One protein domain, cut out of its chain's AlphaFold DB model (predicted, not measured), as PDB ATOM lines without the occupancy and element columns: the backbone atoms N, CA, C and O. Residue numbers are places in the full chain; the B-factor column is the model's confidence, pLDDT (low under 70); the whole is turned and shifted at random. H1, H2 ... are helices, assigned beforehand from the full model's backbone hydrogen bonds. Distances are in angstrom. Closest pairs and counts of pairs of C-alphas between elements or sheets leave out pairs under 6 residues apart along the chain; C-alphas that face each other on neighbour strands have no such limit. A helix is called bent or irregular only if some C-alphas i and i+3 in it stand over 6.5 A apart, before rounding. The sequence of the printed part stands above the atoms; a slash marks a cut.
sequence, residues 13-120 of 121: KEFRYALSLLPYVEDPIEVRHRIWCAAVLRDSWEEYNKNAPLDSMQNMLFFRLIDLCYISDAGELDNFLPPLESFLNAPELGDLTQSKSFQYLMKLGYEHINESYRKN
ATOM      1  N   LYS A  13     163.700 184.912  95.711       91.62
ATOM      2  CA  LYS A  13     162.790 184.360  94.699       91.62
ATOM      3  C   LYS A  13     162.791 185.178  93.414       91.62
ATOM      4  O   LYS A  13     162.826 184.597  92.331       91.62
ATOM      5  N   GLU A  14     162.779 186.506  93.503       92.44
ATOM      6  CA  GLU A  14     162.846 187.386  92.334       92.44
ATOM      7  C   GLU A  14     164.198 187.263  91.623       92.44
ATOM      8  O   GLU A  14     164.245 187.207  90.394       92.44
ATOM      9  N   PHE A  15     165.291 187.150  92.383       94.38
ATOM     10  CA  PHE A  15     166.620 186.896  91.821       94.38
ATOM     11  C   PHE A  15     166.710 185.508  91.173       94.38
ATOM     12  O   PHE A  15     167.189 185.389  90.046       94.38
ATOM     13  N   ARG A  16     166.172 184.464  91.816       94.25
ATOM     14  CA  ARG A  16     166.098 183.112  91.239       94.25
ATOM     15  C   ARG A  16     165.256 183.076  89.967       94.25
ATOM     16  O   ARG A  16     165.588 182.340  89.035       94.25
ATOM     17  N   TYR A  17     164.180 183.857  89.910       93.06
ATOM     18  CA  TYR A  17     163.391 184.018  88.694       93.06
ATOM     19  C   TYR A  17     164.202 184.718  87.599       93.06
ATOM     20  O   TYR A  17     164.248 184.214  86.481       93.06
ATOM     21  N   ALA A  18     164.922 185.799  87.913       94.00
ATOM     22  CA  ALA A  18     165.804 186.461  86.951       94.00
ATOM     23  C   ALA A  18     166.875 185.505  86.388       94.00
ATOM     24  O   ALA A  18     167.075 185.463  85.177       94.00
ATOM     25  N   LEU A  19     167.491 184.670  87.235       94.25
ATOM     26  CA  LEU A  19     168.429 183.628  86.794       94.25
ATOM     27  C   LEU A  19     167.759 182.590  85.877       94.25
ATOM     28  O   LEU A  19     168.368 182.134  84.913       94.25
ATOM     29  N   SER A  20     166.486 182.253  86.104       92.62
ATOM     30  CA  SER A  20     165.757 181.321  85.225       92.62
ATOM     31  C   SER A  20     165.503 181.863  83.816       92.62
ATOM     32  O   SER A  20     165.210 181.090  82.906       92.62
ATOM     33  N   LEU A  21     165.615 183.182  83.628       95.00
ATOM     34  CA  LEU A  21     165.411 183.842  82.340       95.00
ATOM     35  C   LEU A  21     166.690 183.921  81.493       95.00
ATOM     36  O   LEU A  21     166.614 184.326  80.335       95.00
ATOM     37  N   LEU A  22     167.846 183.506  82.024       93.81
ATOM     38  CA  LEU A  22     169.125 183.529  81.306       93.81
ATOM     39  C   LEU A  22     169.109 182.809  79.942       93.81
ATOM     40  O   LEU A  22     169.734 183.321  79.021       93.81
ATOM     41  N   PRO A  23     168.381 181.697  79.721       94.44
ATOM     42  CA  PRO A  23     168.312 181.074  78.393       94.44
ATOM     43  C   PRO A  23     167.710 181.963  77.290       94.44
ATOM     44  O   PRO A  23     167.801 181.612  76.117       94.44
ATOM     45  N   TYR A  24     167.074 183.082  77.652       94.75
ATOM     46  CA  TYR A  24     166.385 183.988  76.731       94.75
ATOM     47  C   TYR A  24     167.121 185.317  76.502       94.75
ATOM     48  O   TYR A  24     166.574 186.193  75.832       94.75
ATOM     49  N   VAL A  25     168.320 185.502  77.064       94.94
ATOM     50  CA  VAL A  25     169.118 186.730  76.886       94.94
ATOM     51  C   VAL A  25     170.312 186.484  75.961       94.94
ATOM     52  O   VAL A  25     170.785 185.357  75.843       94.94
ATOM     53  N   GLU A  26     170.796 187.539  75.302       93.69
ATOM     54  CA  GLU A  26     171.888 187.447  74.318       93.69
ATOM     55  C   GLU A  26     173.237 187.069  74.953       93.69
ATOM     56  O   GLU A  26     173.943 186.219  74.414       93.69
ATOM     57  N   ASP A  27     173.567 187.650  76.113       94.88
ATOM     58  CA  ASP A  27     174.764 187.307  76.892       94.88
ATOM     59  C   ASP A  27     174.378 186.771  78.285       94.88
ATOM     60  O   ASP A  27     174.297 187.524  79.264       94.88
ATOM     61  N   PRO A  28     174.094 185.463  78.412       92.81
ATOM     62  CA  PRO A  28     173.696 184.878  79.688       92.81
ATOM     63  C   PRO A  28     174.816 184.906  80.731       92.81
ATOM     64  O   PRO A  28     174.527 184.862  81.925       92.81
ATOM     65  N   ILE A  29     176.088 184.974  80.329       92.00
ATOM     66  CA  ILE A  29     177.208 184.971  81.275       92.00
ATOM     67  C   ILE A  29     177.321 186.345  81.933       92.00
ATOM     68  O   ILE A  29     177.356 186.416  83.165       92.00
ATOM     69  N   GLU A  30     177.310 187.415  81.134       92.62
ATOM     70  CA  GLU A  30     177.324 188.793  81.634       92.62
ATOM     71  C   GLU A  30     176.082 189.069  82.491       92.62
ATOM     72  O   GLU A  30     176.186 189.540  83.626       92.62
ATOM     73  N   VAL A  31     174.891 188.710  82.000       94.44
ATOM     74  CA  VAL A  31     173.637 188.957  82.730       94.44
ATOM     75  C   VAL A  31     173.596 188.178  84.043       94.44
ATOM     76  O   VAL A  31     173.182 188.732  85.064       94.44
ATOM     77  N   ARG A  32     174.071 186.925  84.068       94.81
ATOM     78  CA  ARG A  32     174.184 186.141  85.309       94.81
ATOM     79  C   ARG A  32     175.082 186.840  86.320       94.81
ATOM     80  O   ARG A  32     174.689 186.978  87.476       94.81
ATOM     81  N   HIS A  33     176.267 187.279  85.900       94.75
ATOM     82  CA  HIS A  33     177.211 187.972  86.781       94.75
ATOM     83  C   HIS A  33     176.602 189.255  87.362       94.75
ATOM     84  O   HIS A  33     176.647 189.461  88.575       94.75
ATOM     85  N   ARG A  34     175.901 190.042  86.539       94.75
ATOM     86  CA  ARG A  34     175.200 191.258  86.980       94.75
ATOM     87  C   ARG A  34     174.065 190.980  87.965       94.75
ATOM     88  O   ARG A  34     173.912 191.733  88.924       94.75
ATOM     89  N   ILE A  35     173.286 189.911  87.769       95.44
ATOM     90  CA  ILE A  35     172.238 189.498  88.720       95.44
ATOM     91  C   ILE A  35     172.861 189.161  90.079       95.44
ATOM     92  O   ILE A  35     172.354 189.599  91.111       95.44
ATOM     93  N   TRP A  36     173.976 188.431  90.095       96.94
ATOM     94  CA  TRP A  36     174.660 188.096  91.341       96.94
ATOM     95  C   TRP A  36     175.293 189.307  92.026       96.94
ATOM     96  O   TRP A  36     175.147 189.454  93.237       96.94
ATOM     97  N   CYS A  37     175.937 190.208  91.279       96.69
ATOM     98  CA  CYS A  37     176.453 191.456  91.846       96.69
ATOM     99  C   CYS A  37     175.323 192.308  92.435       96.69
ATOM    100  O   CYS A  37     175.451 192.839  93.535       96.69
ATOM    101  N   ALA A  38     174.173 192.369  91.759       95.06
ATOM    102  CA  ALA A  38     172.997 193.039  92.293       95.06
ATOM    103  C   ALA A  38     172.485 192.386  93.587       95.06
ATOM    104  O   ALA A  38     172.007 193.108  94.453       95.06
ATOM    105  N   ALA A  39     172.595 191.061  93.751       95.19
ATOM    106  CA  ALA A  39     172.235 190.385  95.001       95.19
ATOM    107  C   ALA A  39     173.208 190.751  96.133       95.19
ATOM    108  O   ALA A  39     172.767 191.106  97.222       95.19
ATOM    109  N   VAL A  40     174.515 190.749  95.849       96.56
ATOM    110  CA  VAL A  40     175.567 191.166  96.794       96.56
ATOM    111  C   VAL A  40     175.332 192.588  97.309       96.56
ATOM    112  O   VAL A  40     175.472 192.841  98.503       96.56
ATOM    113  N   LEU A  41     174.931 193.514  96.436       94.81
ATOM    114  CA  LEU A  41     174.680 194.913  96.801       94.81
ATOM    115  C   LEU A  41     173.445 195.120  97.696       94.81
ATOM    116  O   LEU A  41     173.273 196.212  98.234       94.81
ATOM    117  N   ARG A  42     172.576 194.114  97.866       92.31
ATOM    118  CA  ARG A  42     171.415 194.210  98.773       92.31
ATOM    119  C   ARG A  42     171.766 193.931 100.228       92.31
ATOM    120  O   ARG A  42     170.973 194.275 101.102       92.31
ATOM    121  N   ASP A  43     172.913 193.311 100.480       94.56
ATOM    122  CA  ASP A  43     173.333 192.923 101.819       94.56
ATOM    123  C   ASP A  43     174.195 193.991 102.493       94.56
ATOM    124  O   ASP A  43     174.991 194.688 101.860       94.56
ATOM    125  N   SER A  44     174.059 194.091 103.817       92.38
ATOM    126  CA  SER A  44     174.985 194.864 104.641       92.38
ATOM    127  C   SER A  44     176.146 193.974 105.069       92.38
ATOM    128  O   SER A  44     176.000 193.093 105.913       92.38
ATOM    129  N   TRP A  45     177.319 194.220 104.491       95.62
ATOM    130  CA  TRP A  45     178.530 193.439 104.758       95.62
ATOM    131  C   TRP A  45     179.303 193.910 105.995       95.62
ATOM    132  O   TRP A  45     180.230 193.237 106.436       95.62
ATOM    133  N   GLU A  46     178.923 195.053 106.567       94.50
ATOM    134  CA  GLU A  46     179.537 195.609 107.780       94.50
ATOM    135  C   GLU A  46     178.744 195.259 109.052       94.50
ATOM    136  O   GLU A  46     179.313 195.175 110.143       94.50
ATOM    137  N   GLU A  47     177.437 195.014 108.925       91.88
ATOM    138  CA  GLU A  47     176.535 194.737 110.046       91.88
ATOM    139  C   GLU A  47     176.363 193.230 110.264       91.88
ATOM    140  O   GLU A  47     175.355 192.629 109.898       91.88
ATOM    141  N   TYR A  48     177.361 192.602 110.890       94.75
ATOM    142  CA  TYR A  48     177.324 191.177 111.226       94.75
ATOM    143  C   TYR A  48     177.863 190.887 112.633       94.75
ATOM    144  O   TYR A  48     178.684 191.622 113.192       94.75
ATOM    145  N   ASN A  49     177.423 189.773 113.219       94.19
ATOM    146  CA  ASN A  49     177.954 189.289 114.486       94.19
ATOM    147  C   ASN A  49     179.344 188.677 114.274       94.19
ATOM    148  O   ASN A  49     179.476 187.548 113.810       94.19
ATOM    149  N   LYS A  50     180.394 189.392 114.680       92.88
ATOM    150  CA  LYS A  50     181.789 188.932 114.552       92.88
ATOM    151  C   LYS A  50     182.103 187.646 115.322       92.88
ATOM    152  O   LYS A  50     183.040 186.948 114.951       92.88
ATOM    153  N   ASN A  51     181.333 187.328 116.363       95.06
ATOM    154  CA  ASN A  51     181.497 186.089 117.130       95.06
ATOM    155  C   ASN A  51     180.779 184.897 116.475       95.06
ATOM    156  O   ASN A  51     181.076 183.756 116.813       95.06
ATOM    157  N   ALA A  52     179.839 185.161 115.563       94.06
ATOM    158  CA  ALA A  52     179.078 184.156 114.826       94.06
ATOM    159  C   ALA A  52     178.806 184.648 113.385       94.06
ATOM    160  O   ALA A  52     177.666 184.970 113.030       94.06
ATOM    161  N   PRO A  53     179.859 184.778 112.552       94.25
ATOM    162  CA  PRO A  53     179.736 185.363 111.219       94.25
ATOM    163  C   PRO A  53     178.862 184.511 110.300       94.25
ATOM    164  O   PRO A  53     177.995 185.059 109.624       94.25
ATOM    165  N   LEU A  54     179.014 183.182 110.353       93.38
ATOM    166  CA  LEU A  54     178.193 182.251 109.579       93.38
ATOM    167  C   LEU A  54     176.701 182.425 109.887       93.38
ATOM    168  O   LEU A  54     175.912 182.490 108.956       93.38
ATOM    169  N   ASP A  55     176.326 182.610 111.158       93.25
ATOM    170  CA  ASP A  55     174.935 182.848 111.584       93.25
ATOM    171  C   ASP A  55     174.340 184.137 111.019       93.25
ATOM    172  O   ASP A  55     173.158 184.204 110.686       93.25
ATOM    173  N   SER A  56     175.171 185.164 110.869       93.62
ATOM    174  CA  SER A  56     174.743 186.415 110.241       93.62
ATOM    175  C   SER A  56     174.584 186.239 108.732       93.62
ATOM    176  O   SER A  56     173.603 186.706 108.154       93.62
ATOM    177  N   MET A  57     175.513 185.513 108.106       94.12
ATOM    178  CA  MET A  57     175.523 185.258 106.666       94.12
ATOM    179  C   MET A  57     174.297 184.475 106.197       94.12
ATOM    180  O   MET A  57     173.782 184.784 105.131       94.12
ATOM    181  N   GLN A  58     173.760 183.545 106.995       90.31
ATOM    182  CA  GLN A  58     172.551 182.778 106.627       90.31
ATOM    183  C   GLN A  58     171.339 183.677 106.318       90.31
ATOM    184  O   GLN A  58     170.426 183.277 105.602       90.31
ATOM    185  N   ASN A  59     171.311 184.894 106.870       91.25
ATOM    186  CA  ASN A  59     170.207 185.835 106.683       91.25
ATOM    187  C   ASN A  59     170.402 186.767 105.478       91.25
ATOM    188  O   ASN A  59     169.438 187.380 105.012       91.25
ATOM    189  N   MET A  60     171.621 186.856 104.950       94.69
ATOM    190  CA  MET A  60     171.948 187.689 103.795       94.69
ATOM    191  C   MET A  60     171.281 187.140 102.529       94.69
ATOM    192  O   MET A  60     171.221 185.927 102.306       94.69
ATOM    193  N   LEU A  61     170.761 188.036 101.693       94.94
ATOM    194  CA  LEU A  61     170.114 187.718 100.424       94.94
ATOM    195  C   LEU A  61     171.015 186.852  99.539       94.94
ATOM    196  O   LEU A  61     170.529 185.877  98.969       94.94
ATOM    197  N   PHE A  62     172.302 187.186  99.445       96.31
ATOM    198  CA  PHE A  62     173.270 186.455  98.632       96.31
ATOM    199  C   PHE A  62     173.323 184.967  99.001       96.31
ATOM    200  O   PHE A  62     173.174 184.114  98.129       96.31
ATOM    201  N   PHE A  63     173.456 184.642 100.289       95.44
ATOM    202  CA  PHE A  63     173.542 183.251 100.743       95.44
ATOM    203  C   PHE A  63     172.195 182.524 100.652       95.44
ATOM    204  O   PHE A  63     172.148 181.397 100.165       95.44
ATOM    205  N   ARG A  64     171.079 183.192 100.978       95.69
ATOM    206  CA  ARG A  64     169.736 182.607 100.788       95.69
ATOM    207  C   ARG A  64     169.432 182.304  99.318       95.69
ATOM    208  O   ARG A  64     168.759 181.320  99.017       95.69
ATOM    209  N   LEU A  65     169.937 183.124  98.394       96.06
ATOM    210  CA  LEU A  65     169.831 182.875  96.958       96.06
ATOM    211  C   LEU A  65     170.642 181.647  96.530       96.06
ATOM    212  O   LEU A  65     170.142 180.860  95.730       96.06
ATOM    213  N   ILE A  66     171.852 181.459  97.066       95.19
ATOM    214  CA  ILE A  66     172.670 180.265  96.798       95.19
ATOM    215  C   ILE A  66     171.926 179.004  97.222       95.19
ATOM    216  O   ILE A  66     171.788 178.091  96.410       95.19
ATOM    217  N   ASP A  67     171.396 178.982  98.443       93.19
ATOM    218  CA  ASP A  67     170.656 177.829  98.959       93.19
ATOM    219  C   ASP A  67     169.418 177.533  98.103       93.19
ATOM    220  O   ASP A  67     169.161 176.386  97.730       93.19
ATOM    221  N   LEU A  68     168.672 178.573  97.712       94.25
ATOM    222  CA  LEU A  68     167.507 178.420  96.844       94.25
ATOM    223  C   LEU A  68     167.879 177.863  95.462       94.25
ATOM    224  O   LEU A  68     167.186 176.976  94.957       94.25
ATOM    225  N   CYS A  69     168.946 178.370  94.840       93.56
ATOM    226  CA  CYS A  69     169.447 177.855  93.564       93.56
ATOM    227  C   CYS A  69     169.896 176.400  93.698       93.56
ATOM    228  O   CYS A  69     169.478 175.568  92.898       93.56
ATOM    229  N   TYR A  70     170.648 176.070  94.750       92.06
ATOM    230  CA  TYR A  70     171.129 174.714  95.002       92.06
ATOM    231  C   TYR A  70     169.981 173.703  95.100       92.06
ATOM    232  O   TYR A  70     170.005 172.667  94.436       92.06
ATOM    233  N   ILE A  71     168.942 174.032  95.875       90.44
ATOM    234  CA  ILE A  71     167.742 173.196  96.028       90.44
ATOM    235  C   ILE A  71     166.982 173.065  94.699       90.44
ATOM    236  O   ILE A  71     166.449 171.999  94.395       90.44
ATOM    237  N   SER A  72     166.916 174.141  93.912       88.25
ATOM    238  CA  SER A  72     166.142 174.175  92.662       88.25
ATOM    239  C   SER A  72     166.832 173.451  91.503       88.25
ATOM    240  O   SER A  72     166.149 172.861  90.668       88.25
ATOM    241  N   ASP A  73     168.165 173.488  91.455       83.88
ATOM    242  CA  ASP A  73     168.974 173.045  90.311       83.88
ATOM    243  C   ASP A  73     169.692 171.712  90.591       83.88
ATOM    244  O   ASP A  73     170.759 171.436  90.048       83.88
ATOM    245  N   ALA A  74     169.103 170.878  91.456       76.62
ATOM    246  CA  ALA A  74     169.582 169.537  91.805       76.62
ATOM    247  C   ALA A  74     171.036 169.469  92.325       76.62
ATOM    248  O   ALA A  74     171.682 168.430  92.227       76.62
ATOM    249  N   GLY A  75     171.529 170.547  92.939       79.75
ATOM    250  CA  GLY A  75     172.761 170.529  93.724       79.75
ATOM    251  C   GLY A  75     174.075 170.777  92.970       79.75
ATOM    252  O   GLY A  75     175.148 170.556  93.534       79.75
ATOM    253  N   GLU A  76     174.039 171.261  91.729       84.81
ATOM    254  CA  GLU A  76     175.255 171.579  90.966       84.81
ATOM    255  C   GLU A  76     175.611 173.075  91.061       84.81
ATOM    256  O   GLU A  76     175.154 173.894  90.264       84.81
ATOM    257  N   LEU A  77     176.450 173.437  92.045       85.94
ATOM    258  CA  LEU A  77     176.870 174.828  92.306       85.94
ATOM    259  C   LEU A  77     177.489 175.514  91.080       85.94
ATOM    260  O   LEU A  77     177.168 176.668  90.793       85.94
ATOM    261  N   ASP A  78     178.340 174.797  90.343       84.69
ATOM    262  CA  ASP A  78     179.092 175.335  89.201       84.69
ATOM    263  C   ASP A  78     178.182 175.814  88.055       84.69
ATOM    264  O   ASP A  78     178.592 176.634  87.229       84.69
ATOM    265  N   ASN A  79     176.922 175.362  88.015       85.44
ATOM    266  CA  ASN A  79     175.965 175.782  86.992       85.44
ATOM    267  C   ASN A  79     175.478 177.222  87.197       85.44
ATOM    268  O   ASN A  79     175.161 177.918  86.223       85.44
ATOM    269  N   PHE A  80     175.420 177.688  88.447       89.12
ATOM    270  CA  PHE A  80     174.783 178.961  88.777       89.12
ATOM    271  C   PHE A  80     175.671 179.938  89.541       89.12
ATOM    272  O   PHE A  80     175.494 181.143  89.349       89.12
ATOM    273  N   LEU A  81     176.587 179.463  90.390       92.44
ATOM    274  CA  LEU A  81     177.378 180.298  91.293       92.44
ATOM    275  C   LEU A  81     178.701 180.700  90.623       92.44
ATOM    276  O   LEU A  81     179.535 179.838  90.351       92.44
ATOM    277  N   PRO A  82     178.945 181.999  90.364       94.31
ATOM    278  CA  PRO A  82     180.229 182.447  89.840       94.31
ATOM    279  C   PRO A  82     181.374 182.162  90.827       94.31
ATOM    280  O   PRO A  82     181.148 182.119  92.041       94.31
ATOM    281  N   PRO A  83     182.622 182.013  90.356       94.56
ATOM    282  CA  PRO A  83     183.755 181.830  91.254       94.56
ATOM    283  C   PRO A  83     183.998 183.095  92.085       94.56
ATOM    284  O   PRO A  83     183.771 184.204  91.598       94.56
ATOM    285  N   LEU A  84     184.518 182.927  93.306       96.25
ATOM    286  CA  LEU A  84     184.777 184.003  94.276       96.25
ATOM    287  C   LEU A  84     185.484 185.219  93.657       96.25
ATOM    288  O   LEU A  84     185.074 186.359  93.870       96.25
ATOM    289  N   GLU A  85     186.517 184.977  92.849       96.50
ATOM    290  CA  GLU A  85     187.300 186.035  92.198       96.50
ATOM    291  C   GLU A  85     186.468 186.916  91.259       96.50
ATOM    292  O   GLU A  85     186.802 188.083  91.060       96.50
ATOM    293  N   SER A  86     185.355 186.402  90.726       95.69
ATOM    294  CA  SER A  86     184.435 187.197  89.902       95.69
ATOM    295  C   SER A  86     183.736 188.282  90.705       95.69
ATOM    296  O   SER A  86     183.314 189.267  90.116       95.69
ATOM    297  N   PHE A  87     183.599 188.104  92.021       97.31
ATOM    298  CA  PHE A  87     183.010 189.089  92.925       97.31
ATOM    299  C   PHE A  87     184.065 190.018  93.509       97.31
ATOM    300  O   PHE A  87     183.878 191.229  93.524       97.31
ATOM    301  N   LEU A  88     185.200 189.473  93.954       96.75
ATOM    302  CA  LEU A  88     186.265 190.281  94.559       96.75
ATOM    303  C   LEU A  88     186.856 191.312  93.587       96.75
ATOM    304  O   LEU A  88     187.355 192.342  94.029       96.75
ATOM    305  N   ASN A  89     186.757 191.050  92.281       95.56
ATOM    306  CA  ASN A  89     187.250 191.926  91.222       95.56
ATOM    307  C   ASN A  89     186.120 192.577  90.398       95.56
ATOM    308  O   ASN A  89     186.401 193.152  89.348       95.56
ATOM    309  N   ALA A  90     184.858 192.474  90.836       96.00
ATOM    310  CA  ALA A  90     183.708 192.998  90.100       96.00
ATOM    311  C   ALA A  90     183.675 194.537  90.125       96.00
ATOM    312  O   ALA A  90     183.454 195.114  91.198       96.00
ATOM    313  N   PRO A  91     183.825 195.233  88.983       94.44
ATOM    314  CA  PRO A  91     183.671 196.686  88.942       94.44
ATOM    315  C   PRO A  91     182.259 197.143  89.347       94.44
ATOM    316  O   PRO A  91     182.107 198.233  89.896       94.44
ATOM    317  N   GLU A  92     181.236 196.308  89.147       93.69
ATOM    318  CA  GLU A  92     179.839 196.553  89.529       93.69
ATOM    319  C   GLU A  92     179.656 196.746  91.036       93.69
ATOM    320  O   GLU A  92     178.699 197.390  91.460       93.69
ATOM    321  N   LEU A  93     180.563 196.191  91.844       96.25
ATOM    322  CA  LEU A  93     180.517 196.302  93.299       96.25
ATOM    323  C   LEU A  93     181.246 197.550  93.824       96.25
ATOM    324  O   LEU A  93     181.146 197.862  95.010       96.25
ATOM    325  N   GLY A  94     181.965 198.281  92.965       95.25
ATOM    326  CA  GLY A  94     182.664 199.513  93.330       95.25
ATOM    327  C   GLY A  94     183.568 199.348  94.557       95.25
ATOM    328  O   GLY A  94     184.325 198.379  94.673       95.25
ATOM    329  N   ASP A  95     183.456 200.283  95.503       95.75
ATOM    330  CA  ASP A  95     184.271 200.315  96.727       95.75
ATOM    331  C   ASP A  95     184.033 199.115  97.658       95.75
ATOM    332  O   ASP A  95     184.885 198.818  98.499       95.75
ATOM    333  N   LEU A  96     182.924 198.376  97.499       96.81
ATOM    334  CA  LEU A  96     182.659 197.170  98.290       96.81
ATOM    335  C   LEU A  96     183.765 196.127  98.097       96.81
ATOM    336  O   LEU A  96     184.151 195.461  99.056       96.81
ATOM    337  N   THR A  97     184.354 196.052  96.898       96.81
ATOM    338  CA  THR A  97     185.504 195.175  96.611       96.81
ATOM    339  C   THR A  97     186.708 195.454  97.514       96.81
ATOM    340  O   THR A  97     187.505 194.553  97.769       96.81
ATOM    341  N   GLN A  98     186.831 196.671  98.050       96.56
ATOM    342  CA  GLN A  98     187.903 197.083  98.960       96.56
ATOM    343  C   GLN A  98     187.532 196.915 100.444       96.56
ATOM    344  O   GLN A  98     188.402 197.049 101.311       96.56
ATOM    345  N   SER A  99     186.271 196.597 100.770       97.56
ATOM    346  CA  SER A  99     185.856 196.339 102.153       97.56
ATOM    347  C   SER A  99     186.491 195.048 102.672       97.56
ATOM    348  O   SER A  99     186.322 193.959 102.122       97.56
ATOM    349  N   LYS A 100     187.195 195.160 103.804       97.25
ATOM    350  CA  LYS A 100     187.770 194.002 104.502       97.25
ATOM    351  C   LYS A 100     186.689 193.058 105.020       97.25
ATOM    352  O   LYS A 100     186.910 191.850 105.012       97.25
ATOM    353  N   SER A 101     185.554 193.599 105.463       97.38
ATOM    354  CA  SER A 101     184.424 192.811 105.955       97.38
ATOM    355  C   SER A 101     183.806 192.005 104.815       97.38
ATOM    356  O   SER A 101     183.679 190.789 104.937       97.38
ATOM    357  N   PHE A 102     183.554 192.642 103.665       97.94
ATOM    358  CA  PHE A 102     183.089 191.960 102.454       97.94
ATOM    359  C   PHE A 102     184.041 190.842 102.021       97.94
ATOM    360  O   PHE A 102     183.634 189.686 101.913       97.94
ATOM    361  N   GLN A 103     185.330 191.153 101.842       98.12
ATOM    362  CA  GLN A 103     186.325 190.163 101.420       98.12
ATOM    363  C   GLN A 103     186.419 188.982 102.394       98.12
ATOM    364  O   GLN A 103     186.565 187.838 101.962       98.12
ATOM    365  N   TYR A 104     186.360 189.250 103.700       97.94
ATOM    366  CA  TYR A 104     186.386 188.218 104.732       97.94
ATOM    367  C   TYR A 104     185.150 187.314 104.663       97.94
ATOM    368  O   TYR A 104     185.301 186.095 104.584       97.94
ATOM    369  N   LEU A 105     183.948 187.895 104.649       97.94
ATOM    370  CA  LEU A 105     182.693 187.141 104.639       97.94
ATOM    371  C   LEU A 105     182.506 186.352 103.340       97.94
ATOM    372  O   LEU A 105     182.067 185.209 103.391       97.94
ATOM    373  N   MET A 106     182.903 186.904 102.190       97.81
ATOM    374  CA  MET A 106     182.883 186.177 100.918       97.81
ATOM    375  C   MET A 106     183.824 184.970 100.943       97.81
ATOM    376  O   MET A 106     183.413 183.870 100.584       97.81
ATOM    377  N   LYS A 107     185.064 185.132 101.423       97.62
ATOM    378  CA  LYS A 107     186.013 184.010 101.556       97.62
ATOM    379  C   LYS A 107     185.477 182.926 102.488       97.62
ATOM    380  O   LYS A 107     185.443 181.760 102.102       97.62
ATOM    381  N   LEU A 108     185.006 183.326 103.669       97.12
ATOM    382  CA  LEU A 108     184.425 182.418 104.655       97.12
ATOM    383  C   LEU A 108     183.187 181.693 104.105       97.12
ATOM    384  O   LEU A 108     183.014 180.499 104.321       97.12
ATOM    385  N   GLY A 109     182.333 182.407 103.372       95.69
ATOM    386  CA  GLY A 109     181.121 181.855 102.774       95.69
ATOM    387  C   GLY A 109     181.415 180.815 101.709       95.69
ATOM    388  O   GLY A 109     180.835 179.737 101.741       95.69
ATOM    389  N   TYR A 110     182.356 181.098 100.808       95.44
ATOM    390  CA  TYR A 110     182.777 180.138  99.787       95.44
ATOM    391  C   TYR A 110     183.427 178.894 100.390       95.44
ATOM    392  O   TYR A 110     183.156 177.787  99.927       95.44
ATOM    393  N   GLU A 111     184.247 179.056 101.430       94.69
ATOM    394  CA  GLU A 111     184.810 177.930 102.179       94.69
ATOM    395  C   GLU A 111     183.693 177.070 102.784       94.69
ATOM    396  O   GLU A 111     183.635 175.866 102.530       94.69
ATOM    397  N   HIS A 112     182.740 177.697 103.478       93.50
ATOM    398  CA  HIS A 112     181.612 177.003 104.093       93.50
ATOM    399  C   HIS A 112     180.722 176.275 103.073       93.50
ATOM    400  O   HIS A 112     180.371 175.117 103.281       93.50
ATOM    401  N   ILE A 113     180.385 176.919 101.953       91.56
ATOM    402  CA  ILE A 113     179.614 176.324 100.847       91.56
ATOM    403  C   ILE A 113     180.349 175.094 100.312       91.56
ATOM    404  O   ILE A 113     179.769 174.014 100.202       91.56
ATOM    405  N   ASN A 114     181.641 175.232 100.019       88.44
ATOM    406  CA  ASN A 114     182.438 174.138  99.486       88.44
ATOM    407  C   ASN A 114     182.490 172.950 100.459       88.44
ATOM    408  O   ASN A 114     182.355 171.804 100.037       88.44
ATOM    409  N   GLU A 115     182.627 173.193 101.763       88.75
ATOM    410  CA  GLU A 115     182.595 172.134 102.776       88.75
ATOM    411  C   GLU A 115     181.219 171.475 102.928       88.75
ATOM    412  O   GLU A 115     181.134 170.248 103.012       88.75
ATOM    413  N   SER A 116     180.154 172.275 102.977       85.06
ATOM    414  CA  SER A 116     178.784 171.807 103.211       85.06
ATOM    415  C   SER A 116     178.246 171.000 102.033       85.06
ATOM    416  O   SER A 116     177.626 169.957 102.234       85.06
ATOM    417  N   TYR A 117     178.532 171.425 100.801       76.94
ATOM    418  CA  TYR A 117     178.003 170.781  99.600       76.94
ATOM    419  C   TYR A 117     178.893 169.650  99.064       76.94
ATOM    420  O   TYR A 117     178.373 168.715  98.460       76.94
ATOM    421  N   ARG A 118     180.207 169.637  99.351       67.69
ATOM    422  CA  ARG A 118     181.073 168.479  99.030       67.69
ATOM    423  C   ARG A 118     180.863 167.275  99.942       67.69
ATOM    424  O   ARG A 118     181.198 166.174  99.536       67.69
ATOM    425  N   LYS A 119     180.352 167.460 101.165       57.03
ATOM    426  CA  LYS A 119     180.073 166.349 102.098       57.03
ATOM    427  C   LYS A 119     178.810 165.550 101.747       57.03
ATOM    428  O   LYS A 119     178.612 164.488 102.327       57.03
ATOM    429  N   ASN A 120     177.982 166.051 100.828       50.16
ATOM    430  CA  ASN A 120     176.714 165.434 100.424       50.16
ATOM    431  C   ASN A 120     176.782 164.684  99.076       50.16
ATOM    432  O   ASN A 120     175.749 164.195  98.622       50.16
TER     433      ASN A 120
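AT A GLANCE: This is residues 13 to 120 of the 121 residues of an uncharacterized protein of Anopheles melas (UniProt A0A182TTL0). A helical hairpin, H1 and H2, makes one side of this cluster of helices, and H4 runs from the last residues of H2 across H1. On the other side of H4 from H1, the long helix H7 runs nearly the same way as H4, with short H3 packed on H7 and with H5 and H6 near the beginning of H7, H6 packed on H2. The printed part has 108 residues with seven named helices, H1 to H7 in that order, and no named strand; its class is all helix. It is compact, with a radius of gyration of the C-alphas of 13.6 A and spans of 42 by 35 by 22 A.

IN THESE COORDINATES: Find C-alpha 13 at (162.790, 184.360, 94.699); from there H1 runs over residues 13 to 20. Next look at H2, residues 28 to 40, 18.3 A from first to last C-alpha. H3 is residues 53 to 57. H4, residues 61 to 72, begins at C-alpha 61, (170.114, 187.718, 100.424), and measures 16.1 A. H5 is residues 85 to 88, and H6 residues 91 to 98, 10.9 A long; H6 is irregular, with C-alphas 92 and 95 9.3 A apart. H7, residues 100 to 118, measures 26.9 A and ends at C-alpha 118, (181.073, 168.479, 99.030).

HOW THE PARTS SIT: Begin with H1 and the hub H2, a helical hairpin: they touch at a shallow tilt of 16 degrees, opposite ways, closest at the C-alphas of Leu 19 and Arg 32, 6.5 A. H4 touches H1 with its residues 65 to 69 alone, at a steep tilt of 57 degrees; the closest C-alphas are those of Arg 16 and Cys 69, 6.7 A. H2 and H4 touch at Ala 39 and Phe 62, whose C-alphas are 5.4 A apart. H2 also touches H6, with the C-alphas of Cys 37 and Leu 93 6.5 A apart. H5 and H6 only just touch, with 3 pairs of C-alphas within 8 A, and only at the corner by their link; Leu 88 and Thr 97 have the closest C-alphas, 5.4 A. H7 touches H3, closest at the C-alphas of Leu 54 and Gly 109, 7.4 A. H4 and H7 are close but not clearly touching, at a shallow tilt of 17 degrees, the same way; H1 and H7 are apart. Every O i to N i+4 pair is within hydrogen-bond range in H1, H2, H3, H4 and H7; H6 has 0 of 4, but 4 of 5 O i to N i+3 pairs, and H5 is too short for an O i to N i+4 pair.

THE WHOLE: Look at Glu 26 and Asn 51 for the two C-alphas farthest apart, 43.9 A. The printed part has no cut; the links from H2 to H3 and from H4 to H5 are long, 12 residues each. The mean pLDDT of the printed part is 92.5, and residues 118 to 120, of which 118 belongs to H7, are under 70.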